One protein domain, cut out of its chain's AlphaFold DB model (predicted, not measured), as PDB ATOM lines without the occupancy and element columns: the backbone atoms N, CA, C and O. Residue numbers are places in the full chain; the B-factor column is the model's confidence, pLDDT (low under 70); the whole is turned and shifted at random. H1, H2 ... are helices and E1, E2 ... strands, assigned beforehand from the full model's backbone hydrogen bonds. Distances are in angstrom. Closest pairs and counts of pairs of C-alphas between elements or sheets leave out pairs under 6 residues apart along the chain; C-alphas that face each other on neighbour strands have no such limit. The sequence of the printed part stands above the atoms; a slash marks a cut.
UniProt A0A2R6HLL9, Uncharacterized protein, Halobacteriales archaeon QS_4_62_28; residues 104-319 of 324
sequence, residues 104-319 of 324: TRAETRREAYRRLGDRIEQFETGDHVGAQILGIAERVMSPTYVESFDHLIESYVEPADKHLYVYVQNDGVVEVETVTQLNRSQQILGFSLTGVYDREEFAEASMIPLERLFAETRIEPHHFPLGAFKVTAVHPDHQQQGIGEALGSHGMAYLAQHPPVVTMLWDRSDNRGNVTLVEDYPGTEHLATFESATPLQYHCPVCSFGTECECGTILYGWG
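Overview. This is residues 104 to 319 of the 324 residues of an uncharacterized protein of Halobacteriales archaeon QS_4_62_28 (UniProt A0A2R6HLL9). One strongly twisted sheet of seven strands curls round H6 on one face, with H7 packed on that same face, while H2 and H3 cover part of the other. H1 folds back along H2 as a helical hairpin at one end, away from the sheet. The printed part has 216 residues with seven named helices and eight named strands, in the order E1 H1 H2 H3 E2 E3 E4 H4 H5 E5 H6 E6 H7 E7 E8; the class is mixed, helices and strands. The sheet, order E3 E2 E4 E5 E6 E8 E7, is mixed. The whole is compact, with a radius of gyration of the C-alphas of 16.9 A and spans of 48 by 38 by 32 A.

Along the chain. Find C-alpha 104 at (171.697, 107.086, 122.575), where E1, residues 104 to 106, begins. H1, residues 109 to 125, runs 24.6 A; H2 is residues 128 to 140, H3 149 to 156. Then come E2, 162 to 168, E3, 172 to 176, and E4, 188 to 197, 26.1 A long. H4, 199 to 205, and H5, 210 to 216, precede E5, 226 to 234, 24.4 A. H6 is residues 243 to 255, E6 261 to 267, H7 269 to 279, E7 285 to 290, and E8 312 to 318, ending at C-alpha 318, (145.220, 90.428, 109.338).

Arrangement. In the hairpin E2 and E3, N 166 and O 174 are 2.9 A apart, within hydrogen-bond range; so are N 262 and O 227, 2.8 A, in parallel E5 and E6, and N 287 and O 315, 2.9 A, in the hairpin E7 and E8. The closest C-alphas of E4 and H6 are Thr 194 and Gly 251, 6.1 A. E5, H6, E6 form a strand-helix-strand unit, two parallel neighbours joined through a helix, with a right-handed crossover. H7 runs along E6 at 10 degrees on the local plane. On the opposite face H2 runs across E4 at 81 degrees on the local plane; H3 stands up from the sheet over E2. H4 is on the sheet, and H5 only grazes it. H1 touches H2 with residues 119 to 123 alone, the closest C-alphas being Arg 119 and Ala 131, 5.0 A. Every O i to N i+4 pair is within range in H1 to H5; H6 has 8 of 9, H7 5 of 7.

Size, cuts and confidence. The C-alphas farthest apart are Glu 124 and Ala 215, 49.0 A. The printed part has no cut; the links E3 to E4 and E7 to E8 are long. Look for pLDDT under 70 in 29 residues, among them 301 to 310.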
ATOM      1  N   THR A 104     172.341 105.879 123.091       82.00
ATOM      2  CA  THR A 104     171.697 107.086 122.575       82.00
ATOM      3  C   THR A 104     172.097 107.339 121.131       82.00
ATOM      4  O   THR A 104     173.110 106.839 120.626       82.00
ATOM      5  N   ARG A 105     171.272 108.120 120.433       82.94
ATOM      6  CA  ARG A 105     171.532 108.569 119.065       82.94
ATOM      7  C   ARG A 105     171.159 110.041 118.944       82.94
ATOM      8  O   ARG A 105     170.079 110.434 119.372       82.94
ATOM      9  N   ALA A 106     172.029 110.840 118.335       76.81
ATOM     10  CA  ALA A 106     171.760 112.246 118.039       76.81
ATOM     11  C   ALA A 106     172.319 112.668 116.674       76.81
ATOM     12  O   ALA A 106     173.089 111.924 116.066       76.81
ATOM     13  N   GLU A 107     171.975 113.866 116.198       77.50
ATOM     14  CA  GLU A 107     172.582 114.442 114.991       77.50
ATOM     15  C   GLU A 107     174.085 114.644 115.193       77.50
ATOM     16  O   GLU A 107     174.931 114.136 114.453       77.50
ATOM     17  N   THR A 108     174.417 115.342 116.277       72.38
ATOM     18  CA  THR A 108     175.785 115.723 116.603       72.38
ATOM     19  C   THR A 108     176.359 114.820 117.680       72.38
ATOM     20  O   THR A 108     175.656 114.359 118.582       72.38
ATOM     21  N   ARG A 109     177.681 114.629 117.645       76.00
ATOM     22  CA  ARG A 109     178.414 113.949 118.718       76.00
ATOM     23  C   ARG A 109     178.079 114.550 120.082       76.00
ATOM     24  O   ARG A 109     177.734 113.817 120.999       76.00
ATOM     25  N   ARG A 110     178.138 115.882 120.204       71.38
ATOM     26  CA  ARG A 110     177.869 116.597 121.460       71.38
ATOM     27  C   ARG A 110     176.486 116.267 122.017       71.38
ATOM     28  O   ARG A 110     176.363 115.993 123.203       71.38
ATOM     29  N   GLU A 111     175.463 116.278 121.170       73.62
ATOM     30  CA  GLU A 111     174.104 115.970 121.606       73.62
ATOM     31  C   GLU A 111     173.948 114.496 122.008       73.62
ATOM     32  O   GLU A 111     173.275 114.218 122.995       73.62
ATOM     33  N   ALA A 112     174.605 113.560 121.317       73.56
ATOM     34  CA  ALA A 112     174.523 112.139 121.660       73.56
ATOM     35  C   ALA A 112     175.136 111.852 123.041       73.56
ATOM     36  O   ALA A 112     174.537 111.139 123.845       73.56
ATOM     37  N   TYR A 113     176.279 112.477 123.353       72.81
ATOM     38  CA  TYR A 113     176.883 112.417 124.687       72.81
ATOM     39  C   TYR A 113     176.029 113.122 125.748       72.81
ATOM     40  O   TYR A 113     175.869 112.579 126.835       72.81
ATOM     41  N   ARG A 114     175.432 114.283 125.434       76.38
ATOM     42  CA  ARG A 114     174.514 114.980 126.352       76.38
ATOM     43  C   ARG A 114     173.324 114.092 126.721       76.38
ATOM     44  O   ARG A 114     173.058 113.897 127.895       76.38
ATOM     45  N   ARG A 115     172.660 113.503 125.721       76.56
ATOM     46  CA  ARG A 115     171.545 112.569 125.933       76.56
ATOM     47  C   ARG A 115     171.972 111.347 126.737       76.56
ATOM     48  O   ARG A 115     171.188 110.859 127.536       76.56
ATOM     49  N   LEU A 116     173.188 110.835 126.527       79.38
ATOM     50  CA  LEU A 116     173.692 109.727 127.338       79.38
ATOM     51  C   LEU A 116     173.832 110.142 128.809       79.38
ATOM     52  O   LEU A 116     173.433 109.370 129.670       79.38
ATOM     53  N   GLY A 117     174.319 111.357 129.080       71.25
ATOM     54  CA  GLY A 117     174.327 111.941 130.425       71.25
ATOM     55  C   GLY A 117     172.927 111.984 131.043       71.25
ATOM     56  O   GLY A 117     172.733 111.416 132.113       71.25
ATOM     57  N   ASP A 118     171.939 112.530 130.321       75.94
ATOM     58  CA  ASP A 118     170.539 112.566 130.778       75.94
ATOM     59  C   ASP A 118     170.014 111.148 131.118       75.94
ATOM     60  O   ASP A 118     169.288 110.948 132.091       75.94
ATOM     61  N   ARG A 119     170.377 110.133 130.319       79.94
ATOM     62  CA  ARG A 119     169.951 108.735 130.533       79.94
ATOM     63  C   ARG A 119     170.661 108.079 131.714       79.94
ATOM     64  O   ARG A 119     170.035 107.283 132.406       79.94
ATOM     65  N   ILE A 120     171.933 108.397 131.950       75.94
ATOM     66  CA  ILE A 120     172.672 107.940 133.134       75.94
ATOM     67  C   ILE A 120     172.046 108.544 134.396       75.94
ATOM     68  O   ILE A 120     171.742 107.801 135.322       75.94
ATOM     69  N   GLU A 121     171.741 109.845 134.399       71.88
ATOM     70  CA  GLU A 121     171.063 110.502 135.525       71.88
ATOM     71  C   GLU A 121     169.695 109.858 135.813       71.88
ATOM     72  O   GLU A 121     169.378 109.523 136.957       71.88
ATOM     73  N   GLN A 122     168.894 109.595 134.776       73.00
ATOM     74  CA  GLN A 122     167.636 108.850 134.918       73.00
ATOM     75  C   GLN A 122     167.854 107.447 135.492       73.00
ATOM     76  O   GLN A 122     167.146 107.015 136.403       73.00
ATOM     77  N   PHE A 123     168.867 106.736 134.996       72.81
ATOM     78  CA  PHE A 123     169.210 105.401 135.465       72.81
ATOM     79  C   PHE A 123     169.632 105.388 136.943       72.81
ATOM     80  O   PHE A 123     169.283 104.467 137.685       72.81
ATOM     81  N   GLU A 124     170.354 106.412 137.395       70.88
ATOM     82  CA  GLU A 124     170.820 106.559 138.775       70.88
ATOM     83  C   GLU A 124     169.714 106.992 139.739       70.88
ATOM     84  O   GLU A 124     169.658 106.498 140.868       70.88
ATOM     85  N   THR A 125     168.800 107.852 139.284       71.56
ATOM     86  CA  THR A 125     167.662 108.356 140.071       71.56
ATOM     87  C   THR A 125     166.497 107.366 140.178       71.56
ATOM     88  O   THR A 125     165.567 107.590 140.953       71.56
ATOM     89  N   GLY A 126     166.578 106.225 139.483       66.56
ATOM     90  CA  GLY A 126     165.664 105.088 139.630       66.56
ATOM     91  C   GLY A 126     164.817 104.778 138.396       66.56
ATOM     92  O   GLY A 126     164.227 103.699 138.344       66.56
ATOM     93  N   ASP A 127     164.833 105.634 137.373       75.19
ATOM     94  CA  ASP A 127     164.128 105.456 136.094       75.19
ATOM     95  C   ASP A 127     164.963 104.664 135.060       75.19
ATOM     96  O   ASP A 127     165.145 105.016 133.893       75.19
ATOM     97  N   HIS A 128     165.529 103.550 135.517       75.94
ATOM     98  CA  HIS A 128     166.402 102.671 134.734       75.94
ATOM     99  C   HIS A 128     165.695 102.001 133.543       75.94
ATOM    100  O   HIS A 128     166.341 101.650 132.553       75.94
ATOM    101  N   VAL A 129     164.380 101.800 133.634       78.62
ATOM    102  CA  VAL A 129     163.560 101.242 132.553       78.62
ATOM    103  C   VAL A 129     163.371 102.266 131.457       78.62
ATOM    104  O   VAL A 129     163.645 101.961 130.295       78.62
ATOM    105  N   GLY A 130     162.910 103.465 131.831       81.94
ATOM    106  CA  GLY A 130     162.721 104.568 130.908       81.94
ATOM    107  C   GLY A 130     164.011 104.848 130.164       81.94
ATOM    108  O   GLY A 130     164.014 104.860 128.934       81.94
ATOM    109  N   ALA A 131     165.132 104.921 130.883       81.38
ATOM    110  CA  ALA A 131     166.443 105.131 130.282       81.38
ATOM    111  C   ALA A 131     166.793 104.081 129.203       81.38
ATOM    112  O   ALA A 131     167.226 104.443 128.105       81.38
ATOM    113  N   GLN A 132     166.564 102.790 129.471       88.06
ATOM    114  CA  GLN A 132     166.863 101.711 128.521       88.06
ATOM    115  C   GLN A 132     165.895 101.684 127.327       88.06
ATOM    116  O   GLN A 132     166.340 101.619 126.178       88.06
ATOM    117  N   ILE A 133     164.580 101.762 127.566       88.50
ATOM    118  CA  ILE A 133     163.561 101.717 126.503       88.50
ATOM    119  C   ILE A 133     163.685 102.936 125.589       88.50
ATOM    120  O   ILE A 133     163.727 102.779 124.366       88.50
ATOM    121  N   LEU A 134     163.794 104.138 126.162       87.38
ATOM    122  CA  LEU A 134     163.958 105.372 125.392       87.38
ATOM    123  C   LEU A 134     165.263 105.343 124.594       87.38
ATOM    124  O   LEU A 134     165.263 105.708 123.420       87.38
ATOM    125  N   GLY A 135     166.350 104.826 125.175       86.00
ATOM    126  CA  GLY A 135     167.612 104.638 124.461       86.00
ATOM    127  C   GLY A 135     167.485 103.720 123.238       86.00
ATOM    128  O   GLY A 135     167.907 104.073 122.132       86.00
ATOM    129  N   ILE A 136     166.831 102.562 123.395       89.38
ATOM    130  CA  ILE A 136     166.551 101.641 122.280       89.38
ATOM    131  C   ILE A 136     165.655 102.317 121.231       89.38
ATOM    132  O   ILE A 136     165.936 102.217 120.032       89.38
ATOM    133  N   ALA A 137     164.607 103.027 121.658       87.12
ATOM    134  CA  ALA A 137     163.677 103.723 120.774       87.12
ATOM    135  C   ALA A 137     164.397 104.778 119.920       87.12
ATOM    136  O   ALA A 137     164.320 104.730 118.691       87.12
ATOM    137  N   GLU A 138     165.171 105.664 120.552       82.38
ATOM    138  CA  GLU A 138     165.976 106.690 119.879       82.38
ATOM    139  C   GLU A 138     166.954 106.083 118.873       82.38
ATOM    140  O   GLU A 138     167.203 106.627 117.791       82.38
ATOM    141  N   ARG A 139     167.533 104.938 119.236       80.56
ATOM    142  CA  ARG A 139     168.547 104.283 118.425       80.56
ATOM    143  C   ARG A 139     167.973 103.614 117.178       80.56
ATOM    144  O   ARG A 139     168.649 103.630 116.141       80.56
ATOM    145  N   VAL A 140     166.806 102.984 117.285       80.19
ATOM    146  CA  VAL A 140     166.211 102.147 116.226       80.19
ATOM    147  C   VAL A 140     165.248 102.937 115.342       80.19
ATOM    148  O   VAL A 140     165.252 102.752 114.121       80.19
ATOM    149  N   MET A 141     164.455 103.813 115.956       76.38
ATOM    150  CA  MET A 141     163.422 104.612 115.306       76.38
ATOM    151  C   MET A 141     163.973 106.022 115.064       76.38
ATOM    152  O   MET A 141     164.931 106.211 114.310       76.38
ATOM    153  N   SER A 142     163.406 107.013 115.733       70.19
ATOM    154  CA  SER A 142     163.878 108.384 115.758       70.19
ATOM    155  C   SER A 142     163.862 108.874 117.208       70.19
ATOM    156  O   SER A 142     163.135 108.332 118.049       70.19
ATOM    157  N   PRO A 143     164.599 109.947 117.512       63.19
ATOM    158  CA  PRO A 143     164.252 110.811 118.635       63.19
ATOM    159  C   PRO A 143     162.772 111.132 118.607       63.19
ATOM    160  O   PRO A 143     162.203 111.219 117.521       63.19
ATOM    161  N   THR A 144     162.189 111.324 119.785       68.06
ATOM    162  CA  THR A 144     160.803 111.776 119.969       68.06
ATOM    163  C   THR A 144     159.719 110.812 119.491       68.06
ATOM    164  O   THR A 144     158.549 111.132 119.641       68.06
ATOM    165  N   TYR A 145     160.060 109.623 118.970       74.00
ATOM    166  CA  TYR A 145     159.047 108.607 118.657       74.00
ATOM    167  C   TYR A 145     158.319 108.123 119.923       74.00
ATOM    168  O   TYR A 145     157.125 107.835 119.896       74.00
ATOM    169  N   VAL A 146     159.053 108.052 121.035       80.25
ATOM    170  CA  VAL A 146     158.506 107.939 122.388       80.25
ATOM    171  C   VAL A 146     158.925 109.205 123.127       80.25
ATOM    172  O   VAL A 146     160.122 109.485 123.220       80.25
ATOM    173  N   GLU A 147     157.952 109.994 123.579       78.62
ATOM    174  CA  GLU A 147     158.195 111.327 124.149       78.62
ATOM    175  C   GLU A 147     158.919 111.261 125.497       78.62
ATOM    176  O   GLU A 147     159.916 111.950 125.716       78.62
ATOM    177  N   SER A 148     158.426 110.410 126.393       82.50
ATOM    178  CA  SER A 148     158.945 110.233 127.744       82.50
ATOM    179  C   SER A 148     158.577 108.853 128.285       82.50
ATOM    180  O   SER A 148     157.791 108.116 127.682       82.50
ATOM    181  N   PHE A 149     159.159 108.498 129.430       82.81
ATOM    182  CA  PHE A 149     158.776 107.283 130.136       82.81
ATOM    183  C   PHE A 149     157.351 107.383 130.691       82.81
ATOM    184  O   PHE A 149     156.570 106.461 130.479       82.81
ATOM    185  N   ASP A 150     156.977 108.524 131.278       84.62
ATOM    186  CA  ASP A 150     155.614 108.773 131.769       84.62
ATOM    187  C   ASP A 150     154.573 108.594 130.661       84.62
ATOM    188  O   ASP A 150     153.615 107.845 130.832       84.62
ATOM    189  N   HIS A 151     154.816 109.171 129.477       85.50
ATOM    190  CA  HIS A 151     153.934 108.997 128.322       85.50
ATOM    191  C   HIS A 151     153.762 107.518 127.952       85.50
ATOM    192  O   HIS A 151     152.667 107.077 127.605       85.50
ATOM    193  N   LEU A 152     154.841 106.736 128.018       86.75
ATOM    194  CA  LEU A 152     154.816 105.310 127.716       86.75
ATOM    195  C   LEU A 152     154.028 104.513 128.767       86.75
ATOM    196  O   LEU A 152     153.291 103.606 128.388       86.75
ATOM    197  N   ILE A 153     154.111 104.876 130.047       87.31
ATOM    198  CA  ILE A 153     153.290 104.272 131.104       87.31
ATOM    199  C   ILE A 153     151.809 104.629 130.917       87.31
ATOM    200  O   ILE A 153     150.977 103.729 130.790       87.31
ATOM    201  N   GLU A 154     151.491 105.920 130.813       88.94
ATOM    202  CA  GLU A 154     150.121 106.431 130.646       88.94
ATOM    203  C   GLU A 154     149.445 105.879 129.382       88.94
ATOM    204  O   GLU A 154     148.236 105.654 129.361       88.94
ATOM    205  N   SER A 155     150.219 105.626 128.320       87.38
ATOM    206  CA  SER A 155     149.676 105.188 127.029       87.38
ATOM    207  C   SER A 155     149.675 103.672 126.814       87.38
ATOM    208  O   SER A 155     148.929 103.215 125.951       87.38
ATOM    209  N   TYR A 156     150.509 102.891 127.516       87.75
ATOM    210  CA  TYR A 156     150.707 101.456 127.217       87.75
ATOM    211  C   TYR A 156     150.753 100.522 128.423       87.75
ATOM    212  O   TYR A 156     150.870  99.314 128.226       87.75
ATOM    213  N   VAL A 157     150.704 101.055 129.642       85.75
ATOM    214  CA  VAL A 157     150.690 100.252 130.873       85.75
ATOM    215  C   VAL A 157     149.398 100.477 131.649       85.75
ATOM    216  O   VAL A 157     148.789  99.527 132.125       85.75
ATOM    217  N   GLU A 158     148.954 101.728 131.778       86.75
ATOM    218  CA  GLU A 158     147.703 102.045 132.477       86.75
ATOM    219  C   GLU A 158     146.429 101.633 131.711       86.75
ATOM    220  O   GLU A 158     145.483 101.158 132.353       86.75
ATOM    221  N   PRO A 159     146.348 101.789 130.372       87.88
ATOM    222  CA  PRO A 159     145.172 101.368 129.621       87.88
ATOM    223  C   PRO A 159     145.104  99.843 129.507       87.88
ATOM    224  O   PRO A 159     146.070  99.196 129.123       87.88
ATOM    225  N   ALA A 160     143.939  99.259 129.794       86.31
ATOM    226  CA  ALA A 160     143.767  97.803 129.824       86.31
ATOM    227  C   ALA A 160     143.823  97.129 128.439       86.31
ATOM    228  O   ALA A 160     143.857  95.904 128.353       86.31
ATOM    229  N   ASP A 161     143.750  97.916 127.370       92.12
ATOM    230  CA  ASP A 161     143.702  97.470 125.983       92.12
ATOM    231  C   ASP A 161     145.005  97.719 125.212       92.12
ATOM    232  O   ASP A 161     145.088  97.393 124.021       92.12
ATOM    233  N   LYS A 162     146.022  98.266 125.884       93.38
ATOM    234  CA  LYS A 162     147.351  98.559 125.348       93.38
ATOM    235  C   LYS A 162     148.396  97.904 126.237       93.38
ATOM    236  O   LYS A 162     148.215  97.758 127.435       93.38
ATOM    237  N   HIS A 163     149.484  97.478 125.613       93.62
ATOM    238  CA  HIS A 163     150.466  96.617 126.246       93.62
ATOM    239  C   HIS A 163     151.874  97.038 125.860       93.62
ATOM    240  O   HIS A 163     152.199  97.196 124.673       93.62
ATOM    241  N   LEU A 164     152.717  97.133 126.881       93.69
ATOM    242  CA  LEU A 164     154.161  97.194 126.772       93.69
ATOM    243  C   LEU A 164     154.753  95.824 127.100       93.69
ATOM    244  O   LEU A 164     154.679  95.349 128.231       93.69
ATOM    245  N   TYR A 165     155.428  95.230 126.122       94.56
ATOM    246  CA  TYR A 165     156.257  94.048 126.329       94.56
ATOM    247  C   TYR A 165     157.727  94.440 126.283       94.56
ATOM    248  O   TYR A 165     158.150  95.164 125.381       94.56
ATOM    249  N   VAL A 166     158.529  93.920 127.205       94.25
ATOM    250  CA  VAL A 166     159.987  94.074 127.209       94.25
ATOM    251  C   VAL A 166     160.657  92.712 127.132       94.25
ATOM    252  O   VAL A 166     160.165  91.732 127.683       94.25
ATOM    253  N   TYR A 167     161.795  92.636 126.450       95.00
ATOM    254  CA  TYR A 167     162.652  91.460 126.487       95.00
ATOM    255  C   TYR A 167     163.769  91.700 127.495       95.00
ATOM    256  O   TYR A 167     164.656  92.521 127.254       95.00
ATOM    257  N   VAL A 168     163.746  90.970 128.602       91.94
ATOM    258  CA  VAL A 168     164.748  91.050 129.661       91.94
ATOM    259  C   VAL A 168     165.785  89.950 129.468       91.94
ATOM    260  O   VAL A 168     165.460  88.784 129.222       91.94
ATOM    261  N   GLN A 169     167.063  90.310 129.572       89.69
ATOM    262  CA  GLN A 169     168.159  89.356 129.482       89.69
ATOM    263  C   GLN A 169     167.986  88.253 130.540       89.69
ATOM    264  O   GLN A 169     167.853  88.537 131.726       89.69
ATOM    265  N   ASN A 170     168.030  86.991 130.101       88.44
ATOM    266  CA  ASN A 170     167.811  85.763 130.887       88.44
ATOM    267  C   ASN A 170     166.356  85.445 131.276       88.44
ATOM    268  O   ASN A 170     166.062  84.266 131.467       88.44
ATOM    269  N   ASP A 171     165.457  86.431 131.322       88.69
ATOM    270  CA  ASP A 171     164.049  86.218 131.703       88.69
ATOM    271  C   ASP A 171     163.113  86.063 130.485       88.69
ATOM    272  O   ASP A 171     162.049  85.453 130.590       88.69
ATOM    273  N   GLY A 172     163.513  86.558 129.308       92.56
ATOM    274  CA  GLY A 172     162.701  86.508 128.090       92.56
ATOM    275  C   GLY A 172     161.692  87.655 128.007       92.56
ATOM    276  O   GLY A 172     161.976  88.764 128.457       92.56
ATOM    277  N   VAL A 173     160.535  87.416 127.380       94.25
ATOM    278  CA  VAL A 173     159.495  88.445 127.216       94.25
ATOM    279  C   VAL A 173     158.664  88.568 128.489       94.25
ATOM    280  O   VAL A 173     158.099  87.586 128.967       94.25
ATOM    281  N   VAL A 174     158.560  89.792 128.996       91.69
ATOM    282  CA  VAL A 174     157.770  90.171 130.167       91.69
ATOM    283  C   VAL A 174     156.808  91.283 129.761       91.69
ATOM    284  O   VAL A 174     157.205  92.241 129.097       91.69
ATOM    285  N   GLU A 175     155.544  91.150 130.146       91.81
ATOM    286  CA  GLU A 175     154.568  92.233 130.051       91.81
ATOM    287  C   GLU A 175     154.725  93.171 131.247       91.81
ATOM    288  O   GLU A 175     154.871  92.725 132.386       91.81
ATOM    289  N   VAL A 176     154.720  94.471 130.977       87.94
ATOM    290  CA  VAL A 176     154.819  95.506 132.002       87.94
ATOM    291  C   VAL A 176     153.408  95.955 132.345       87.94
ATOM    292  O   VAL A 176     152.817  96.752 131.629       87.94
ATOM    293  N   GLU A 177     152.877  95.447 133.451       83.69
ATOM    294  CA  GLU A 177     151.539  95.788 133.952       83.69
ATOM    295  C   GLU A 177     151.597  96.920 134.989       83.69
ATOM    296  O   GLU A 177     150.607  97.594 135.263       83.69
ATOM    297  N   THR A 178     152.760  97.120 135.618       74.94
ATOM    298  CA  THR A 178     152.992  98.213 136.570       74.94
ATOM    299  C   THR A 178     154.424  98.724 136.473       74.94
ATOM    300  O   THR A 178     155.355  97.952 136.238       74.94
ATOM    301  N   VAL A 179     154.627 100.009 136.775       68.25
ATOM    302  CA  VAL A 179     155.961 100.642 136.825       68.25
ATOM    303  C   VAL A 179     156.926  99.890 137.759       68.25
ATOM    304  O   VAL A 179     158.128  99.847 137.527       68.25
ATOM    305  N   THR A 180     156.401  99.248 138.808       61.22
ATOM    306  CA  THR A 180     157.190  98.560 139.841       61.22
ATOM    307  C   THR A 180     157.699  97.165 139.467       61.22
ATOM    308  O   THR A 180     158.491  96.602 140.220       61.22
ATOM    309  N   GLN A 181     157.241  96.569 138.358       66.00
ATOM    310  CA  GLN A 181     157.623  95.198 137.972       66.00
ATOM    311  C   GLN A 181     159.042  95.086 137.403       66.00
ATOM    312  O   GLN A 181     159.594  93.988 137.343       66.00
ATOM    313  N   LEU A 182     159.645  96.204 137.016       64.19
ATOM    314  CA  LEU A 182     160.954  96.236 136.388       64.19
ATOM    315  C   LEU A 182     161.994  96.758 137.380       64.19
ATOM    316  O   LEU A 182     161.800  97.793 138.022       64.19
ATOM    317  N   ASN A 183     163.070  95.991 137.563       65.62
ATOM    318  CA  ASN A 183     164.089  96.268 138.573       65.62
ATOM    319  C   ASN A 183     165.436  96.678 137.958       65.62
ATOM    320  O   ASN A 183     165.788  96.277 136.852       65.62
ATOM    321  N   ARG A 184     166.237  97.435 138.725       63.28
ATOM    322  CA  ARG A 184     167.518  98.013 138.269       63.28
ATOM    323  C   ARG A 184     168.538  96.977 137.784       63.28
ATOM    324  O   ARG A 184     169.442  97.325 137.036       63.28
ATOM    325  N   SER A 185     168.417  95.720 138.211       67.75
ATOM    326  CA  SER A 185     169.320  94.641 137.791       67.75
ATOM    327  C   SER A 185     168.958  94.007 136.447       67.75
ATOM    328  O   SER A 185     169.736  93.202 135.940       67.75
ATOM    329  N   GLN A 186     167.805  94.341 135.865       79.44
ATOM    330  CA  GLN A 186     167.365  93.779 134.596       79.44
ATOM    331  C   GLN A 186     167.880  94.599 133.415       79.44
ATOM    332  O   GLN A 186     167.620  95.798 133.290       79.44
ATOM    333  N   GLN A 187     168.580  93.913 132.512       86.38
ATOM    334  CA  GLN A 187     168.982  94.471 131.230       86.38
ATOM    335  C   GLN A 187     167.871  94.239 130.199       86.38
ATOM    336  O   GLN A 187     167.541  93.094 129.883       86.38
ATOM    337  N   ILE A 188     167.308  95.318 129.658       90.75
ATOM    338  CA  ILE A 188     166.276  95.284 128.618       90.75
ATOM    339  C   ILE A 188     166.961  95.298 127.249       90.75
ATOM    340  O   ILE A 188     167.715  96.209 126.920       90.75
ATOM    341  N   LEU A 189     166.690  94.279 126.432       92.94
ATOM    342  CA  LEU A 189     167.307  94.091 125.112       92.94
ATOM    343  C   LEU A 189     166.373  94.462 123.954       92.94
ATOM    344  O   LEU A 189     166.794  94.497 122.797       92.94
ATOM    345  N   GLY A 190     165.105  94.729 124.240       93.88
ATOM    346  CA  GLY A 190     164.113  95.134 123.257       93.88
ATOM    347  C   GLY A 190     162.755  95.367 123.896       93.88
ATOM    348  O   GLY A 190     162.531  94.982 125.043       93.88
ATOM    349  N   PHE A 191     161.853  95.987 123.149       94.38
ATOM    350  CA  PHE A 191     160.484  96.225 123.583       94.38
ATOM    351  C   PHE A 191     159.505  96.209 122.406       94.38
ATOM    352  O   PHE A 191     159.898  96.367 121.244       94.38
ATOM    353  N   SER A 192     158.227  96.023 122.716       94.00
ATOM    354  CA  SER A 192     157.117  96.105 121.774       94.00
ATOM    355  C   SER A 192     155.946  96.854 122.398       94.00
ATOM    356  O   SER A 192     155.652  96.660 123.576       94.00
ATOM    357  N   LEU A 193     155.296  97.704 121.602       93.56
ATOM    358  CA  LEU A 193     154.063  98.396 121.968       93.56
ATOM    359  C   LEU A 193     152.937  97.908 121.063       93.56
ATOM    360  O   LEU A 193     153.015  98.027 119.832       93.56
ATOM    361  N   THR A 194     151.883  97.396 121.683       94.38
ATOM    362  CA  THR A 194     150.697  96.887 120.989       94.38
ATOM    363  C   THR A 194     149.435  97.350 121.683       94.38
ATOM    364  O   THR A 194     149.480  97.714 122.852       94.38
ATOM    365  N   GLY A 195     148.308  97.327 120.988       95.06
ATOM    366  CA  GLY A 195     147.027  97.567 121.634       95.06
ATOM    367  C   GLY A 195     145.867  97.591 120.667       95.06
ATOM    368  O   GLY A 195     146.052  97.448 119.458       95.06
ATOM    369  N   VAL A 196     144.677  97.768 121.215       96.12
ATOM    370  CA  VAL A 196     143.458  98.029 120.461       96.12
ATOM    371  C   VAL A 196     143.242  99.537 120.436       96.12
ATOM    372  O   VAL A 196     143.412 100.211 121.443       96.12
ATOM    373  N   TYR A 197     142.934 100.063 119.257       94.88
ATOM    374  CA  TYR A 197     142.784 101.488 119.021       94.88
ATOM    375  C   TYR A 197     141.402 101.760 118.468       94.88
ATOM    376  O   TYR A 197     140.992 101.163 117.461       94.88
ATOM    377  N   ASP A 198     140.699 102.705 119.082       95.75
ATOM    378  CA  ASP A 198     139.566 103.307 118.409       95.75
ATOM    379  C   ASP A 198     140.028 104.170 117.219       95.75
ATOM    380  O   ASP A 198     141.212 104.289 116.885       95.75
ATOM    381  N   ARG A 199     139.061 104.740 116.504       94.88
ATOM    382  CA  ARG A 199     139.350 105.512 115.298       94.88
ATOM    383  C   ARG A 199     140.139 106.793 115.585       94.88
ATOM    384  O   ARG A 199     140.966 107.170 114.757       94.88
ATOM    385  N   GLU A 200     139.835 107.488 116.673       93.88
ATOM    386  CA  GLU A 200     140.478 108.757 117.022       93.88
ATOM    387  C   GLU A 200     141.910 108.490 117.490       93.88
ATOM    388  O   GLU A 200     142.849 109.061 116.937       93.88
ATOM    389  N   GLU A 201     142.094 107.511 118.375       92.88
ATOM    390  CA  GLU A 201     143.412 107.103 118.863       92.88
ATOM    391  C   GLU A 201     144.316 106.588 117.736       92.88
ATOM    392  O   GLU A 201     145.512 106.894 117.684       92.88
ATOM    393  N   PHE A 202     143.762 105.813 116.798       91.75
ATOM    394  CA  PHE A 202     144.528 105.336 115.650       91.75
ATOM    395  C   PHE A 202     144.950 106.489 114.735       91.75
ATOM    396  O   PHE A 202     146.051 106.454 114.190       91.75
ATOM    397  N   ALA A 203     144.112 107.515 114.554       90.69
ATOM    398  CA  ALA A 203     144.468 108.680 113.747       90.69
ATOM    399  C   ALA A 203     145.661 109.451 114.334       90.69
ATOM    400  O   ALA A 203     146.488 109.947 113.573       90.69
ATOM    401  N   GLU A 204     145.761 109.523 115.663       85.88
ATOM    402  CA  GLU A 204     146.873 110.174 116.366       85.88
ATOM    403  C   GLU A 204     148.161 109.342 116.307       85.88
ATOM    404  O   GLU A 204     149.255 109.878 116.107       85.88
ATOM    405  N   ALA A 205     148.039 108.018 116.436       82.88
ATOM    406  CA  ALA A 205     149.180 107.107 116.444       82.88
ATOM    407  C   ALA A 205     149.703 106.732 115.042       82.88
ATOM    408  O   ALA A 205     150.841 106.275 114.911       82.88
ATOM    409  N   SER A 206     148.877 106.871 114.001       85.25
ATOM    410  CA  SER A 206     149.182 106.431 112.638       85.25
ATOM    411  C   SER A 206     150.104 107.399 111.900       85.25
ATOM    412  O   SER A 206     149.937 108.617 111.928       85.25
ATOM    413  N   MET A 207     151.036 106.836 111.130       79.94
ATOM    414  CA  MET A 207     151.845 107.602 110.178       79.94
ATOM    415  C   MET A 207     151.043 107.970 108.923       79.94
ATOM    416  O   MET A 207     151.427 108.871 108.201       79.94
ATOM    417  N   ILE A 208     149.923 107.302 108.641       85.62
ATOM    418  CA  ILE A 208     149.086 107.572 107.466       85.62
ATOM    419  C   ILE A 208     147.775 108.233 107.901       85.62
ATOM    420  O   ILE A 208     147.061 107.651 108.725       85.62
ATOM    421  N   PRO A 209     147.390 109.389 107.323       89.00
ATOM    422  CA  PRO A 209     146.073 109.969 107.559       89.00
ATOM    423  C   PRO A 209     144.955 108.979 107.216       89.00
ATOM    424  O   PRO A 209     144.974 108.359 106.149       89.00
ATOM    425  N   LEU A 210     143.943 108.867 108.085       91.44
ATOM    426  CA  LEU A 210     142.841 107.909 107.910       91.44
ATOM    427  C   LEU A 210     142.135 108.029 106.555       91.44
ATOM    428  O   LEU A 210     141.748 107.027 105.968       91.44
ATOM    429  N   GLU A 211     141.983 109.248 106.045       91.62
ATOM    430  CA  GLU A 211     141.348 109.517 104.750       91.62
ATOM    431  C   GLU A 211     142.082 108.816 103.603       91.62
ATOM    432  O   GLU A 211     141.451 108.202 102.743       91.62
ATOM    433  N   ARG A 212     143.419 108.860 103.627       91.25
ATOM    434  CA  ARG A 212     144.279 108.185 102.652       91.25
ATOM    435  C   ARG A 212     144.216 106.671 102.832       91.25
ATOM    436  O   ARG A 212     144.078 105.937 101.860       91.25
ATOM    437  N   LEU A 213     144.248 106.213 104.082       92.00
ATOM    438  CA  LEU A 213     144.149 104.798 104.426       92.00
ATOM    439  C   LEU A 213     142.825 104.185 103.937       92.00
ATOM    440  O   LEU A 213     142.849 103.119 103.333       92.00
ATOM    441  N   PHE A 214     141.690 104.868 104.099       94.00
ATOM    442  CA  PHE A 214     140.393 104.403 103.582       94.00
ATOM    443  C   PHE A 214     140.280 104.486 102.056       94.00
ATOM    444  O   PHE A 214     139.539 103.716 101.454       94.00
ATOM    445  N   ALA A 215     140.979 105.427 101.419       93.69
ATOM    446  CA  ALA A 215     140.945 105.582  99.968       93.69
ATOM    447  C   ALA A 215     141.795 104.532  99.233       93.69
ATOM    448  O   ALA A 215     141.459 104.148  98.113       93.69
ATOM    449  N   GLU A 216     142.901 104.098  99.839       93.38
ATOM    450  CA  GLU A 216     143.916 103.261  99.185       93.38
ATOM    451  C   GLU A 216     143.944 101.812  99.696       93.38
ATOM    452  O   GLU A 216     144.672 100.986  99.151       93.38
ATOM    453  N   THR A 217     143.159 101.473 100.724       94.06
ATOM    454  CA  THR A 217     143.135 100.131 101.327       94.06
ATOM    455  C   THR A 217     141.705  99.622 101.485       94.06
ATOM    456  O   THR A 217     140.743 100.364 101.311       94.06
ATOM    457  N   ARG A 218     141.553  98.349 101.867       92.50
ATOM    458  CA  ARG A 218     140.244  97.778 102.224       92.50
ATOM    459  C   ARG A 218     139.752  98.163 103.622       92.50
ATOM    460  O   ARG A 218     138.708  97.681 104.040       92.50
ATOM    461  N   ILE A 219     140.522  98.928 104.397       93.19
ATOM    462  CA  ILE A 219     140.112  99.299 105.751       93.19
ATOM    463  C   ILE A 219     138.953 100.293 105.651       93.19
ATOM    464  O   ILE A 219     139.036 101.291 104.943       93.19
ATOM    465  N   GLU A 220     137.882 100.038 106.394       93.44
ATOM    466  CA  GLU A 220     136.686 100.862 106.440       93.44
ATOM    467  C   GLU A 220     136.436 101.365 107.869       93.44
ATOM    468  O   GLU A 220     136.872 100.732 108.833       93.44
ATOM    469  N   PRO A 221     135.675 102.461 108.053       94.00
ATOM    470  CA  PRO A 221     135.360 102.982 109.384       94.00
ATOM    471  C   PRO A 221     134.708 101.967 110.334       94.00
ATOM    472  O   PRO A 221     134.865 102.090 111.544       94.00
ATOM    473  N   HIS A 222     133.974 100.985 109.805       93.12
ATOM    474  CA  HIS A 222     133.279  99.975 110.604       93.12
ATOM    475  C   HIS A 222     134.201  98.851 111.112       93.12
ATOM    476  O   HIS A 222     133.770  98.053 111.935       93.12
ATOM    477  N   HIS A 223     135.448  98.789 110.633       94.31
ATOM    478  CA  HIS A 223     136.454  97.845 111.120       94.31
ATOM    479  C   HIS A 223     137.049  98.247 112.476       94.31
ATOM    480  O   HIS A 223     137.771  97.452 113.063       94.31
ATOM    481  N   PHE A 224     136.786  99.464 112.962       94.06
ATOM    482  CA  PHE A 224     137.263  99.904 114.270       94.06
ATOM    483  C   PHE A 224     136.396  99.346 115.412       94.06
ATOM    484  O   PHE A 224     135.172  99.270 115.264       94.06
ATOM    485  N   PRO A 225     137.003  99.040 116.574       94.69
ATOM    486  CA  PRO A 225     138.414  99.269 116.903       94.69
ATOM    487  C   PRO A 225     139.366  98.253 116.246       94.69
ATOM    488  O   PRO A 225     138.982  97.119 115.979       94.69
ATOM    489  N   LEU A 226     140.603  98.678 115.970       94.06
ATOM    490  CA  LEU A 226     141.634  97.856 115.323       94.06
ATOM    491  C   LEU A 226     142.733  97.492 116.314       94.06
ATOM    492  O   LEU A 226     143.257  98.359 117.012       94.06
ATOM    493  N   GLY A 227     143.158  96.232 116.310       95.06
ATOM    494  CA  GLY A 227     144.429  95.854 116.909       95.06
ATOM    495  C   GLY A 227     145.593  96.445 116.110       95.06
ATOM    496  O   GLY A 227     145.596  96.388 114.880       95.06
ATOM    497  N   ALA A 228     146.607  96.992 116.772       93.44
ATOM    498  CA  ALA A 228     147.784  97.526 116.102       93.44
ATOM    499  C   ALA A 228     149.089  97.154 116.808       93.44
ATOM    500  O   ALA A 228     149.237  97.299 118.022       93.44
ATOM    501  N   PHE A 229     150.072  96.744 116.006       89.94
ATOM    502  CA  PHE A 229     151.481  96.764 116.394       89.94
ATOM    503  C   PHE A 229     152.064  98.127 116.049       89.94
ATOM    504  O   PHE A 229     152.334  98.395 114.873       89.94
ATOM    505  N   LYS A 230     152.275  98.973 117.063       87.31
ATOM    506  CA  LYS A 230     152.847 100.308 116.852       87.31
ATOM    507  C   LYS A 230     154.351 100.240 116.633       87.31
ATOM    508  O   LYS A 230     154.867 100.845 115.701       87.31
ATOM    509  N   VAL A 231     155.064  99.511 117.489       87.62
ATOM    510  CA  VAL A 231     156.523  99.406 117.388       87.62
ATOM    511  C   VAL A 231     157.018  98.097 117.973       87.62
ATOM    512  O   VAL A 231     156.501  97.616 118.973       87.62
ATOM    513  N   THR A 232     158.048  97.538 117.348       90.38
ATOM    514  CA  THR A 232     158.919  96.527 117.948       90.38
ATOM    515  C   THR A 232     160.352  96.942 117.662       90.38
ATOM    516  O   THR A 232     160.728  97.145 116.505       90.38
ATOM    517  N   ALA A 233     161.144  97.109 118.714       90.00
ATOM    518  CA  ALA A 233     162.518  97.567 118.616       90.00
ATOM    519  C   ALA A 233     163.431  96.674 119.455       90.00
ATOM    520  O   ALA A 233     163.129  96.337 120.596       90.00
ATOM    521  N   VAL A 234     164.568  96.300 118.873       91.12
ATOM    522  CA  VAL A 234     165.589  95.467 119.515       91.12
ATOM    523  C   VAL A 234     166.884  96.255 119.562       91.12
ATOM    524  O   VAL A 234     167.273  96.871 118.562       91.12
ATOM    525  N   HIS A 235     167.557  96.211 120.708       88.75
ATOM    526  CA  HIS A 235     168.865  96.814 120.891       88.75
ATOM    527  C   HIS A 235     169.815  96.347 119.768       88.75
ATOM    528  O   HIS A 235     169.915  95.140 119.531       88.75
ATOM    529  N   PRO A 236     170.520  97.251 119.057       81.62
ATOM    530  CA  PRO A 236     171.288  96.893 117.860       81.62
ATOM    531  C   PRO A 236     172.307  95.771 118.065       81.62
ATOM    532  O   PRO A 236     172.440  94.901 117.209       81.62
ATOM    533  N   ASP A 237     172.980  95.760 119.215       84.44
ATOM    534  CA  ASP A 237     173.999  94.754 119.545       84.44
ATOM    535  C   ASP A 237     173.393  93.366 119.859       84.44
ATOM    536  O   ASP A 237     174.117  92.379 119.967       84.44
ATOM    537  N   HIS A 238     172.061  93.274 119.961       89.19
ATOM    538  CA  HIS A 238     171.309  92.051 120.259       89.19
ATOM    539  C   HIS A 238     170.348  91.637 119.134       89.19
ATOM    540  O   HIS A 238     169.518  90.739 119.298       89.19
ATOM    541  N   GLN A 239     170.452  92.262 117.959       85.00
ATOM    542  CA  GLN A 239     169.687  91.849 116.786       85.00
ATOM    543  C   GLN A 239     170.070  90.426 116.345       85.00
ATOM    544  O   GLN A 239     171.159  89.938 116.635       85.00
ATOM    545  N   GLN A 240     169.166  89.760 115.619       84.44
ATOM    546  CA  GLN A 240     169.345  88.387 115.107       84.44
ATOM    547  C   GLN A 240     169.427  87.289 116.188       84.44
ATOM    548  O   GLN A 240     169.788  86.157 115.890       84.44
ATOM    549  N   GLN A 241     169.037  87.592 117.431       89.88
ATOM    550  CA  GLN A 241     168.977  86.627 118.541       89.88
ATOM    551  C   GLN A 241     167.549  86.106 118.811       89.88
ATOM    552  O   GLN A 241     167.265  85.620 119.898       89.88
ATOM    553  N   GLY A 242     166.622  86.256 117.855       90.69
ATOM    554  CA  GLY A 242     165.211  85.850 118.011       90.69
ATOM    555  C   GLY A 242     164.357  86.771 118.898       90.69
ATOM    556  O   GLY A 242     163.166  86.533 119.065       90.69
ATOM    557  N   ILE A 243     164.925  87.857 119.434       93.94
ATOM    558  CA  ILE A 243     164.233  88.780 120.354       93.94
ATOM    559  C   ILE A 243     163.001  89.430 119.707       93.94
ATOM    560  O   ILE A 243     161.937  89.477 120.316       93.94
ATOM    561  N   GLY A 244     163.134  89.914 118.467       91.19
ATOM    562  CA  GLY A 244     162.021  90.538 117.743       91.19
ATOM    563  C   GLY A 244     160.876  89.560 117.473       91.19
ATOM    564  O   GLY A 244     159.717  89.921 117.638       91.19
ATOM    565  N   GLU A 245     161.202  88.310 117.132       91.75
ATOM    566  CA  GLU A 245     160.228  87.230 116.926       91.75
ATOM    567  C   GLU A 245     159.481  86.892 118.217       91.75
ATOM    568  O   GLU A 245     158.253  86.786 118.205       91.75
ATOM    569  N   ALA A 246     160.199  86.802 119.340       94.06
ATOM    570  CA  ALA A 246     159.595  86.577 120.648       94.06
ATOM    571  C   ALA A 246     158.637  87.719 121.025       94.06
ATOM    572  O   ALA A 246     157.475  87.470 121.338       94.06
ATOM    573  N   LEU A 247     159.088  88.974 120.926       94.06
ATOM    574  CA  LEU A 247     158.261  90.154 121.206       94.06
ATOM    575  C   LEU A 247     157.013  90.214 120.309       94.06
ATOM    576  O   LEU A 247     155.904  90.404 120.807       94.06
ATOM    577  N   GLY A 248     157.183  89.992 119.003       91.06
ATOM    578  CA  GLY A 248     156.078  89.952 118.045       91.06
ATOM    579  C   GLY A 248     155.081  88.832 118.344       91.06
ATOM    580  O   GLY A 248     153.876  89.050 118.283       91.06
ATOM    581  N   SER A 249     155.556  87.649 118.739       91.12
ATOM    582  CA  SER A 249     154.675  86.510 119.041       91.12
ATOM    583  C   SER A 249     153.793  86.784 120.257       91.12
ATOM    584  O   SER A 249     152.599  86.485 120.235       91.12
ATOM    585  N   HIS A 250     154.365  87.391 121.301       91.81
ATOM    586  CA  HIS A 250     153.626  87.765 122.506       91.81
ATOM    587  C   HIS A 250     152.574  88.841 122.226       91.81
ATOM    588  O   HIS A 250     151.406  88.644 122.559       91.81
ATOM    589  N   GLY A 251     152.943  89.924 121.535       90.12
ATOM    590  CA  GLY A 251     151.975  90.957 121.158       90.12
ATOM    591  C   GLY A 251     150.850  90.413 120.268       90.12
ATOM    592  O   GLY A 251     149.685  90.768 120.432       90.12
ATOM    593  N   MET A 252     151.171  89.481 119.362       89.06
ATOM    594  CA  MET A 252     150.201  88.945 118.412       89.06
ATOM    595  C   MET A 252     149.234  87.992 119.107       89.06
ATOM    596  O   MET A 252     148.070  87.940 118.735       89.06
ATOM    597  N   ALA A 253     149.670  87.279 120.149       89.88
ATOM    598  CA  ALA A 253     148.785  86.430 120.943       89.88
ATOM    599  C   ALA A 253     147.634  87.221 121.591       89.88
ATOM    600  O   ALA A 253     146.513  86.714 121.682       89.88
ATOM    601  N   TYR A 254     147.890  88.465 122.007       89.06
ATOM    602  CA  TYR A 254     146.847  89.371 122.484       89.06
ATOM    603  C   TYR A 254     145.984  89.910 121.330       89.06
ATOM    604  O   TYR A 254     144.758  89.781 121.356       89.06
ATOM    605  N   LEU A 255     146.605  90.459 120.279       91.12
ATOM    606  CA  LEU A 255     145.871  91.080 119.166       91.12
ATOM    607  C   LEU A 255     145.054  90.078 118.337       91.12
ATOM    608  O   LEU A 255     144.010  90.434 117.800       91.12
ATOM    609  N   ALA A 256     145.459  88.809 118.278       88.56
ATOM    610  CA  ALA A 256     144.710  87.751 117.601       88.56
ATOM    611  C   ALA A 256     143.332  87.483 118.233       88.56
ATOM    612  O   ALA A 256     142.460  86.911 117.581       88.56
ATOM    613  N   GLN A 257     143.124  87.898 119.486       89.19
ATOM    614  CA  GLN A 257     141.824  87.847 120.163       89.19
ATOM    615  C   GLN A 257     140.926  89.041 119.791       89.19
ATOM    616  O   GLN A 257     139.735  89.018 120.089       89.19
ATOM    617  N   HIS A 258     141.480  90.047 119.105       89.81
ATOM    618  CA  HIS A 258     140.830  91.307 118.742       89.81
ATOM    619  C   HIS A 258     141.041  91.660 117.249       89.81
ATOM    620  O   HIS A 258     141.582  92.724 116.943       89.81
ATOM    621  N   PRO A 259     140.661  90.784 116.292       90.69
ATOM    622  CA  PRO A 259     140.710  91.130 114.873       90.69
ATOM    623  C   PRO A 259     139.725  92.270 114.545       90.69
ATOM    624  O   PRO A 259     138.654  92.325 115.154       90.69
ATOM    625  N   PRO A 260     140.024  93.127 113.549       93.44
ATOM    626  CA  PRO A 260     141.177  93.076 112.644       93.44
ATOM    627  C   PRO A 260     142.452  93.688 113.240       93.44
ATOM    628  O   PRO A 260     142.395  94.602 114.059       93.44
ATOM    629  N   VAL A 261     143.613  93.219 112.772       94.25
ATOM    630  CA  VAL A 261     144.937  93.677 113.226       94.25
ATOM    631  C   VAL A 261     145.707  94.327 112.084       94.25
ATOM    632  O   VAL A 261     145.682  93.829 110.958       94.25
ATOM    633  N   VAL A 262     146.423  95.414 112.366       94.75
ATOM    634  CA  VAL A 262     147.286  96.106 111.404       94.75
ATOM    635  C   VAL A 262     148.682  96.377 111.960       94.75
ATOM    636  O   VAL A 262     148.904  96.475 113.166       94.75
ATOM    637  N   THR A 263     149.651  96.538 111.064       92.94
ATOM    638  CA  THR A 263     150.962  97.094 111.410       92.94
ATOM    639  C   THR A 263     151.513  97.917 110.258       92.94
ATOM    640  O   THR A 263     151.321  97.582 109.087       92.94
ATOM    641  N   MET A 264     152.177  99.019 110.597       90.44
ATOM    642  CA  MET A 264     152.808  99.923 109.645       90.44
ATOM    643  C   MET A 264     154.317  99.852 109.819       90.44
ATOM    644  O   MET A 264     154.846 100.164 110.884       90.44
ATOM    645  N   LEU A 265     155.014  99.456 108.761       88.00
ATOM    646  CA  LEU A 265     156.463  99.343 108.748       88.00
ATOM    647  C   LEU A 265     157.063 100.401 107.833       88.00
ATOM    648  O   LEU A 265     156.585 100.611 106.723       88.00
ATOM    649  N   TRP A 266     158.168 101.013 108.251       83.81
ATOM    650  CA  TRP A 266     158.977 101.825 107.346       83.81
ATOM    651  C   TRP A 266     159.497 100.968 106.184       83.81
ATOM    652  O   TRP A 266     160.139  99.936 106.416       83.81
ATOM    653  N   ASP A 267     159.257 101.416 104.951       81.88
ATOM    654  CA  ASP A 267     159.794 100.809 103.732       81.88
ATOM    655  C   ASP A 267     161.259 101.225 103.556       81.88
ATOM    656  O   ASP A 267     161.590 102.226 102.916       81.88
ATOM    657  N   ARG A 268     162.151 100.490 104.223       74.62
ATOM    658  CA  ARG A 268     163.598 100.731 104.205       74.62
ATOM    659  C   ARG A 268     164.364  99.420 104.035       74.62
ATOM    660  O   ARG A 268     163.950  98.357 104.508       74.62
ATOM    661  N   SER A 269     165.519  99.492 103.379       68.56
ATOM    662  CA  SER A 269     166.353  98.317 103.088       68.56
ATOM    663  C   SER A 269     166.897  97.639 104.351       68.56
ATOM    664  O   SER A 269     167.051  96.421 104.382       68.56
ATOM    665  N   ASP A 270     167.121  98.398 105.418       69.06
ATOM    666  CA  ASP A 270     167.594  97.949 106.728       69.06
ATOM    667  C   ASP A 270     166.452  97.607 107.710       69.06
ATOM    668  O   ASP A 270     166.704  97.412 108.897       69.06
ATOM    669  N   ASN A 271     165.191  97.535 107.253       75.12
ATOM    670  CA  ASN A 271     164.034  97.022 108.019       75.12
ATOM    671  C   ASN A 271     163.561  95.649 107.520       75.12
ATOM    672  O   ASN A 271     162.491  95.175 107.894       75.12
ATOM    673  N   ARG A 272     164.367  94.987 106.681       78.94
ATOM    674  CA  ARG A 272     164.059  93.664 106.119       78.94
ATOM    675  C   ARG A 272     163.696  92.635 107.190       78.94
ATOM    676  O   ARG A 272     162.808  91.835 106.950       78.94
ATOM    677  N   GLY A 273     164.315  92.703 108.370       78.94
ATOM    678  CA  GLY A 273     163.992  91.816 109.492       78.94
ATOM    679  C   GLY A 273     162.537  91.925 109.964       78.94
ATOM    680  O   GLY A 273     161.883  90.901 110.112       78.94
ATOM    681  N   ASN A 274     162.009  93.143 110.143       81.88
ATOM    682  CA  ASN A 274     160.611  93.322 110.555       81.88
ATOM    683  C   ASN A 274     159.637  93.000 109.418       81.88
ATOM    684  O   ASN A 274     158.577  92.445 109.680       81.88
ATOM    685  N   VAL A 275     160.000  93.311 108.168       86.31
ATOM    686  CA  VAL A 275     159.199  92.934 106.991       86.31
ATOM    687  C   VAL A 275     159.041  91.417 106.919       86.31
ATOM    688  O   VAL A 275     157.919  90.930 106.888       86.31
ATOM    689  N   THR A 276     160.148  90.671 106.985       85.12
ATOM    690  CA  THR A 276     160.116  89.203 107.000       85.12
ATOM    691  C   THR A 276     159.309  88.673 108.180       85.12
ATOM    692  O   THR A 276     158.451  87.822 107.986       85.12
ATOM    693  N   LEU A 277     159.509  89.228 109.379       83.31
ATOM    694  CA  LEU A 277     158.756  88.822 110.563       83.31
ATOM    695  C   LEU A 277     157.243  88.977 110.370       83.31
ATOM    696  O   LEU A 277     156.506  88.079 110.749       83.31
ATOM    697  N   VAL A 278     156.777  90.084 109.786       88.06
ATOM    698  CA  VAL A 278     155.345  90.330 109.548       88.06
ATOM    699  C   VAL A 278     154.793  89.448 108.423       88.06
ATOM    700  O   VAL A 278     153.695  88.907 108.560       88.06
ATOM    701  N   GLU A 279     155.549  89.272 107.339       89.31
ATOM    702  CA  GLU A 279     155.160  88.437 106.192       89.31
ATOM    703  C   GLU A 279     155.113  86.938 106.522       89.31
ATOM    704  O   GLU A 279     154.326  86.207 105.919       89.31
ATOM    705  N   ASP A 280     155.898  86.484 107.501       87.25
ATOM    706  CA  ASP A 280     155.902  85.092 107.958       87.25
ATOM    707  C   ASP A 280     154.677  84.742 108.832       87.25
ATOM    708  O   ASP A 280     154.363  83.558 109.005       87.25
ATOM    709  N   TYR A 281     153.938  85.734 109.357       84.06
ATOM    710  CA  TYR A 281     152.704  85.470 110.106       84.06
ATOM    711  C   TYR A 281     151.586  84.948 109.182       84.06
ATOM    712  O   TYR A 281     151.199  85.619 108.220       84.06
ATOM    713  N   PRO A 282     150.995  83.770 109.474       83.38
ATOM    714  CA  PRO A 282     149.961  83.195 108.623       83.38
ATOM    715  C   PRO A 282     148.716  84.078 108.496       83.38
ATOM    716  O   PRO A 282     148.082  84.445 109.486       83.38
ATOM    717  N   GLY A 283     148.313  84.340 107.252       84.88
ATOM    718  CA  GLY A 283     147.121  85.130 106.940       84.88
ATOM    719  C   GLY A 283     147.344  86.641 106.964       84.88
ATOM    720  O   GLY A 283     146.380  87.382 106.785       84.88
ATOM    721  N   THR A 284     148.579  87.102 107.185       90.50
ATOM    722  CA  THR A 284     148.939  88.503 106.973       90.50
ATOM    723  C   THR A 284     148.852  88.843 105.487       90.50
ATOM    724  O   THR A 284     149.337  88.108 104.627       90.50
ATOM    725  N   GLU A 285     148.242  89.980 105.184       93.00
ATOM    726  CA  GLU A 285     148.088  90.526 103.845       93.00
ATOM    727  C   GLU A 285     148.809  91.871 103.752       93.00
ATOM    728  O   GLU A 285     148.660  92.733 104.620       93.00
ATOM    729  N   HIS A 286     149.576  92.070 102.682       94.75
ATOM    730  CA  HIS A 286     150.088  93.389 102.319       94.75
ATOM    731  C   HIS A 286     148.937  94.220 101.741       94.75
ATOM    732  O   HIS A 286     148.452  93.929 100.652       94.75
ATOM    733  N   LEU A 287     148.486  95.237 102.480       94.00
ATOM    734  CA  LEU A 287     147.327  96.048 102.098       94.00
ATOM    735  C   LEU A 287     147.696  97.184 101.141       94.00
ATOM    736  O   LEU A 287     146.965  97.435 100.187       94.00
ATOM    737  N   ALA A 288     148.796  97.892 101.410       94.00
ATOM    738  CA  ALA A 288     149.278  98.988 100.572       94.00
ATOM    739  C   ALA A 288     150.734  99.355 100.886       94.00
ATOM    740  O   ALA A 288     151.258  99.053 101.961       94.00
ATOM    741  N   THR A 289     151.365 100.065  99.952       92.25
ATOM    742  CA  THR A 289     152.601 100.818 100.191       92.25
ATOM    743  C   THR A 289     152.328 102.286  99.914       92.25
ATOM    744  O   THR A 289     151.895 102.649  98.824       92.25
ATOM    745  N   PHE A 290     152.598 103.129 100.902       88.75
ATOM    746  CA  PHE A 290     152.425 104.567 100.821       88.75
ATOM    747  C   PHE A 290     153.776 105.224 100.573       88.75
ATOM    748  O   PHE A 290     154.618 105.291 101.470       88.75
ATOM    749  N   GLU A 291     153.975 105.734  99.361       82.12
ATOM    750  CA  GLU A 291     155.074 106.656  99.075       82.12
ATOM    751  C   GLU A 291     154.837 107.959  99.856       82.12
ATOM    752  O   GLU A 291     153.692 108.426  99.961       82.12
ATOM    753  N   SER A 292     155.905 108.503 100.448       70.19
ATOM    754  CA  SER A 292     155.895 109.772 101.193       70.19
ATOM    755  C   SER A 292     154.792 109.849 102.248       70.19
ATOM    756  O   SER A 292     153.934 110.728 102.258       70.19
ATOM    757  N   ALA A 293     154.785 108.837 103.107       57.66
ATOM    758  CA  ALA A 293     153.771 108.609 104.122       57.66
ATOM    759  C   ALA A 293     153.802 109.621 105.273       57.66
ATOM    760  O   ALA A 293     152.774 109.856 105.894       57.66
ATOM    761  N   THR A 294     154.969 110.194 105.571       58.03
ATOM    762  CA  THR A 294     155.219 110.956 106.796       58.03
ATOM    763  C   THR A 294     154.440 112.272 106.850       58.03
ATOM    764  O   THR A 294     154.711 113.169 106.052       58.03
ATOM    765  N   PRO A 295     153.534 112.459 107.829       54.94
ATOM    766  CA  PRO A 295     153.062 113.776 108.219       54.94
ATOM    767  C   PRO A 295     154.280 114.593 108.662       54.94
ATOM    768  O   PRO A 295     155.213 114.030 109.232       54.94
ATOM    769  N   LEU A 296     154.246 115.914 108.468       48.28
ATOM    770  CA  LEU A 296     155.348 116.865 108.731       48.28
ATOM    771  C   LEU A 296     155.965 116.812 110.152       48.28
ATOM    772  O   LEU A 296     156.921 117.527 110.427       48.28
ATOM    773  N   GLN A 297     155.408 116.003 111.056       54.44
ATOM    774  CA  GLN A 297     155.781 115.871 112.466       54.44
ATOM    775  C   GLN A 297     156.616 114.612 112.758       54.44
ATOM    776  O   GLN A 297     157.310 114.560 113.768       54.44
ATOM    777  N   TYR A 298     156.562 113.595 111.889       58.59
ATOM    778  CA  TYR A 298     157.313 112.353 112.062       58.59
ATOM    779  C   TYR A 298     158.546 112.371 111.155       58.59
ATOM    780  O   TYR A 298     158.435 112.443 109.932       58.59
ATOM    781  N   HIS A 299     159.736 112.293 111.751       63.66
ATOM    782  CA  HIS A 299     160.989 112.247 111.003       63.66
ATOM    783  C   HIS A 299     161.305 110.814 110.579       63.66
ATOM    784  O   HIS A 299     161.286 109.901 111.409       63.66
ATOM    785  N   CYS A 300     161.646 110.606 109.303       71.62
ATOM    786  CA  CYS A 300     162.110 109.295 108.879       71.62
ATOM    787  C   CYS A 300     163.373 108.881 109.671       71.62
ATOM    788  O   CYS A 300     164.372 109.597 109.622       71.62
ATOM    789  N   PRO A 301     163.415 107.685 110.292       67.75
ATOM    790  CA  PRO A 301     164.588 107.152 111.006       67.75
ATOM    791  C   PRO A 301     165.928 107.165 110.241       67.75
ATOM    792  O   PRO A 301     167.009 107.154 110.850       67.75
ATOM    793  N   VAL A 302     165.857 107.122 108.904       66.38
ATOM    794  CA  VAL A 302     167.005 107.109 107.980       66.38
ATOM    795  C   VAL A 302     167.591 108.508 107.811       66.38
ATOM    796  O   VAL A 302     168.810 108.669 107.710       66.38
ATOM    797  N   CYS A 303     166.734 109.521 107.813       61.66
ATOM    798  CA  CYS A 303     167.121 110.899 107.586       61.66
ATOM    799  C   CYS A 303     167.166 111.591 108.927       61.66
ATOM    800  O   CYS A 303     166.165 111.892 109.564       61.66
ATOM    801  N   SER A 304     168.394 111.724 109.393       52.22
ATOM    802  CA  SER A 304     168.768 112.439 110.597       52.22
ATOM    803  C   SER A 304     167.952 113.706 110.840       52.22
ATOM    804  O   SER A 304     167.788 114.493 109.917       52.22
ATOM    805  N   PHE A 305     167.565 113.909 112.099       58.72
ATOM    806  CA  PHE A 305     167.374 115.153 112.863       58.72
ATOM    807  C   PHE A 305     167.256 116.498 112.106       58.72
ATOM    808  O   PHE A 305     166.287 117.211 112.337       58.72
ATOM    809  N   GLY A 306     168.205 116.863 111.234       53.06
ATOM    810  CA  GLY A 306     168.219 118.130 110.488       53.06
ATOM    811  C   GLY A 306     167.908 118.047 108.985       53.06
ATOM    812  O   GLY A 306     167.935 119.071 108.306       53.06
ATOM    813  N   THR A 307     167.655 116.861 108.422       55.47
ATOM    814  CA  THR A 307     167.376 116.668 106.985       55.47
ATOM    815  C   THR A 307     165.966 116.133 106.780       55.47
ATOM    816  O   THR A 307     165.668 114.995 107.136       55.47
ATOM    817  N   GLU A 308     165.108 116.940 106.157       58.94
ATOM    818  CA  GLU A 308     163.802 116.483 105.694       58.94
ATOM    819  C   GLU A 308     163.999 115.430 104.601       58.94
ATOM    820  O   GLU A 308     164.564 115.697 103.538       58.94
ATOM    821  N   CYS A 309     163.546 114.213 104.870       64.44
ATOM    822  CA  CYS A 309     163.352 113.225 103.831       64.44
ATOM    823  C   CYS A 309     162.104 112.407 104.119       64.44
ATOM    824  O   CYS A 309     161.656 112.274 105.260       64.44
ATOM    825  N   GLU A 310     161.582 111.832 103.051       67.38
ATOM    826  CA  GLU A 310     160.373 111.039 103.070       67.38
ATOM    827  C   GLU A 310     160.745 109.559 103.040       67.38
ATOM    828  O   GLU A 310     161.572 109.128 102.233       67.38
ATOM    829  N   CYS A 311     160.121 108.778 103.917       75.25
ATOM    830  CA  CYS A 311     160.217 107.326 103.883       75.25
ATOM    831  C   CYS A 311     158.863 106.725 103.543       75.25
ATOM    832  O   CYS A 311     157.815 107.201 103.988       75.25
ATOM    833  N   GLY A 312     158.898 105.682 102.715       83.75
ATOM    834  CA  GLY A 312     157.709 104.902 102.422       83.75
ATOM    835  C   GLY A 312     157.221 104.180 103.675       83.75
ATOM    836  O   GLY A 312     157.984 103.934 104.613       83.75
ATOM    837  N   THR A 313     155.941 103.838 103.697       88.81
ATOM    838  CA  THR A 313     155.353 102.984 104.734       88.81
ATOM    839  C   THR A 313     154.615 101.833 104.077       88.81
ATOM    840  O   THR A 313     153.789 102.044 103.194       88.81
ATOM    841  N   ILE A 314     154.896 100.617 104.526       91.94
ATOM    842  CA  ILE A 314     154.190  99.401 104.142       91.94
ATOM    843  C   ILE A 314     153.139  99.116 105.210       91.94
ATOM    844  O   ILE A 314     153.466  99.048 106.396       91.94
ATOM    845  N   LEU A 315     151.884  98.955 104.801       94.12
ATOM    846  CA  LEU A 315     150.794  98.567 105.687       94.12
ATOM    847  C   LEU A 315     150.457  97.095 105.470       94.12
ATOM    848  O   LEU A 315     150.078  96.692 104.368       94.12
ATOM    849  N   TYR A 316     150.521  96.328 106.550       94.88
ATOM    850  CA  TYR A 316     150.045  94.954 106.599       94.88
ATOM    851  C   TYR A 316     148.786  94.853 107.452       94.88
ATOM    852  O   TYR A 316     148.582  95.640 108.382       94.88
ATOM    853  N   GLY A 317     147.949  93.872 107.139       94.06
ATOM    854  CA  GLY A 317     146.703  93.615 107.838       94.06
ATOM    855  C   GLY A 317     146.408  92.131 107.999       94.06
ATOM    856  O   GLY A 317     146.825  91.313 107.188       94.06
ATOM    857  N   TRP A 318     145.647  91.788 109.030       93.44
ATOM    858  CA  TRP A 318     145.220  90.428 109.338       93.44
ATOM    859  C   TRP A 318     143.792  90.429 109.896       93.44
ATOM    860  O   TRP A 318     143.365  91.380 110.549       93.44
ATOM    861  N   GLY A 319     143.043  89.353 109.648       89.44
ATOM    862  CA  GLY A 319     141.775  89.098 110.342       89.44
ATOM    863  C   GLY A 319     140.560  89.913 109.881       89.44
ATOM    864  O   GLY A 319     139.526  89.844 110.531       89.44
TER     865      GLY A 319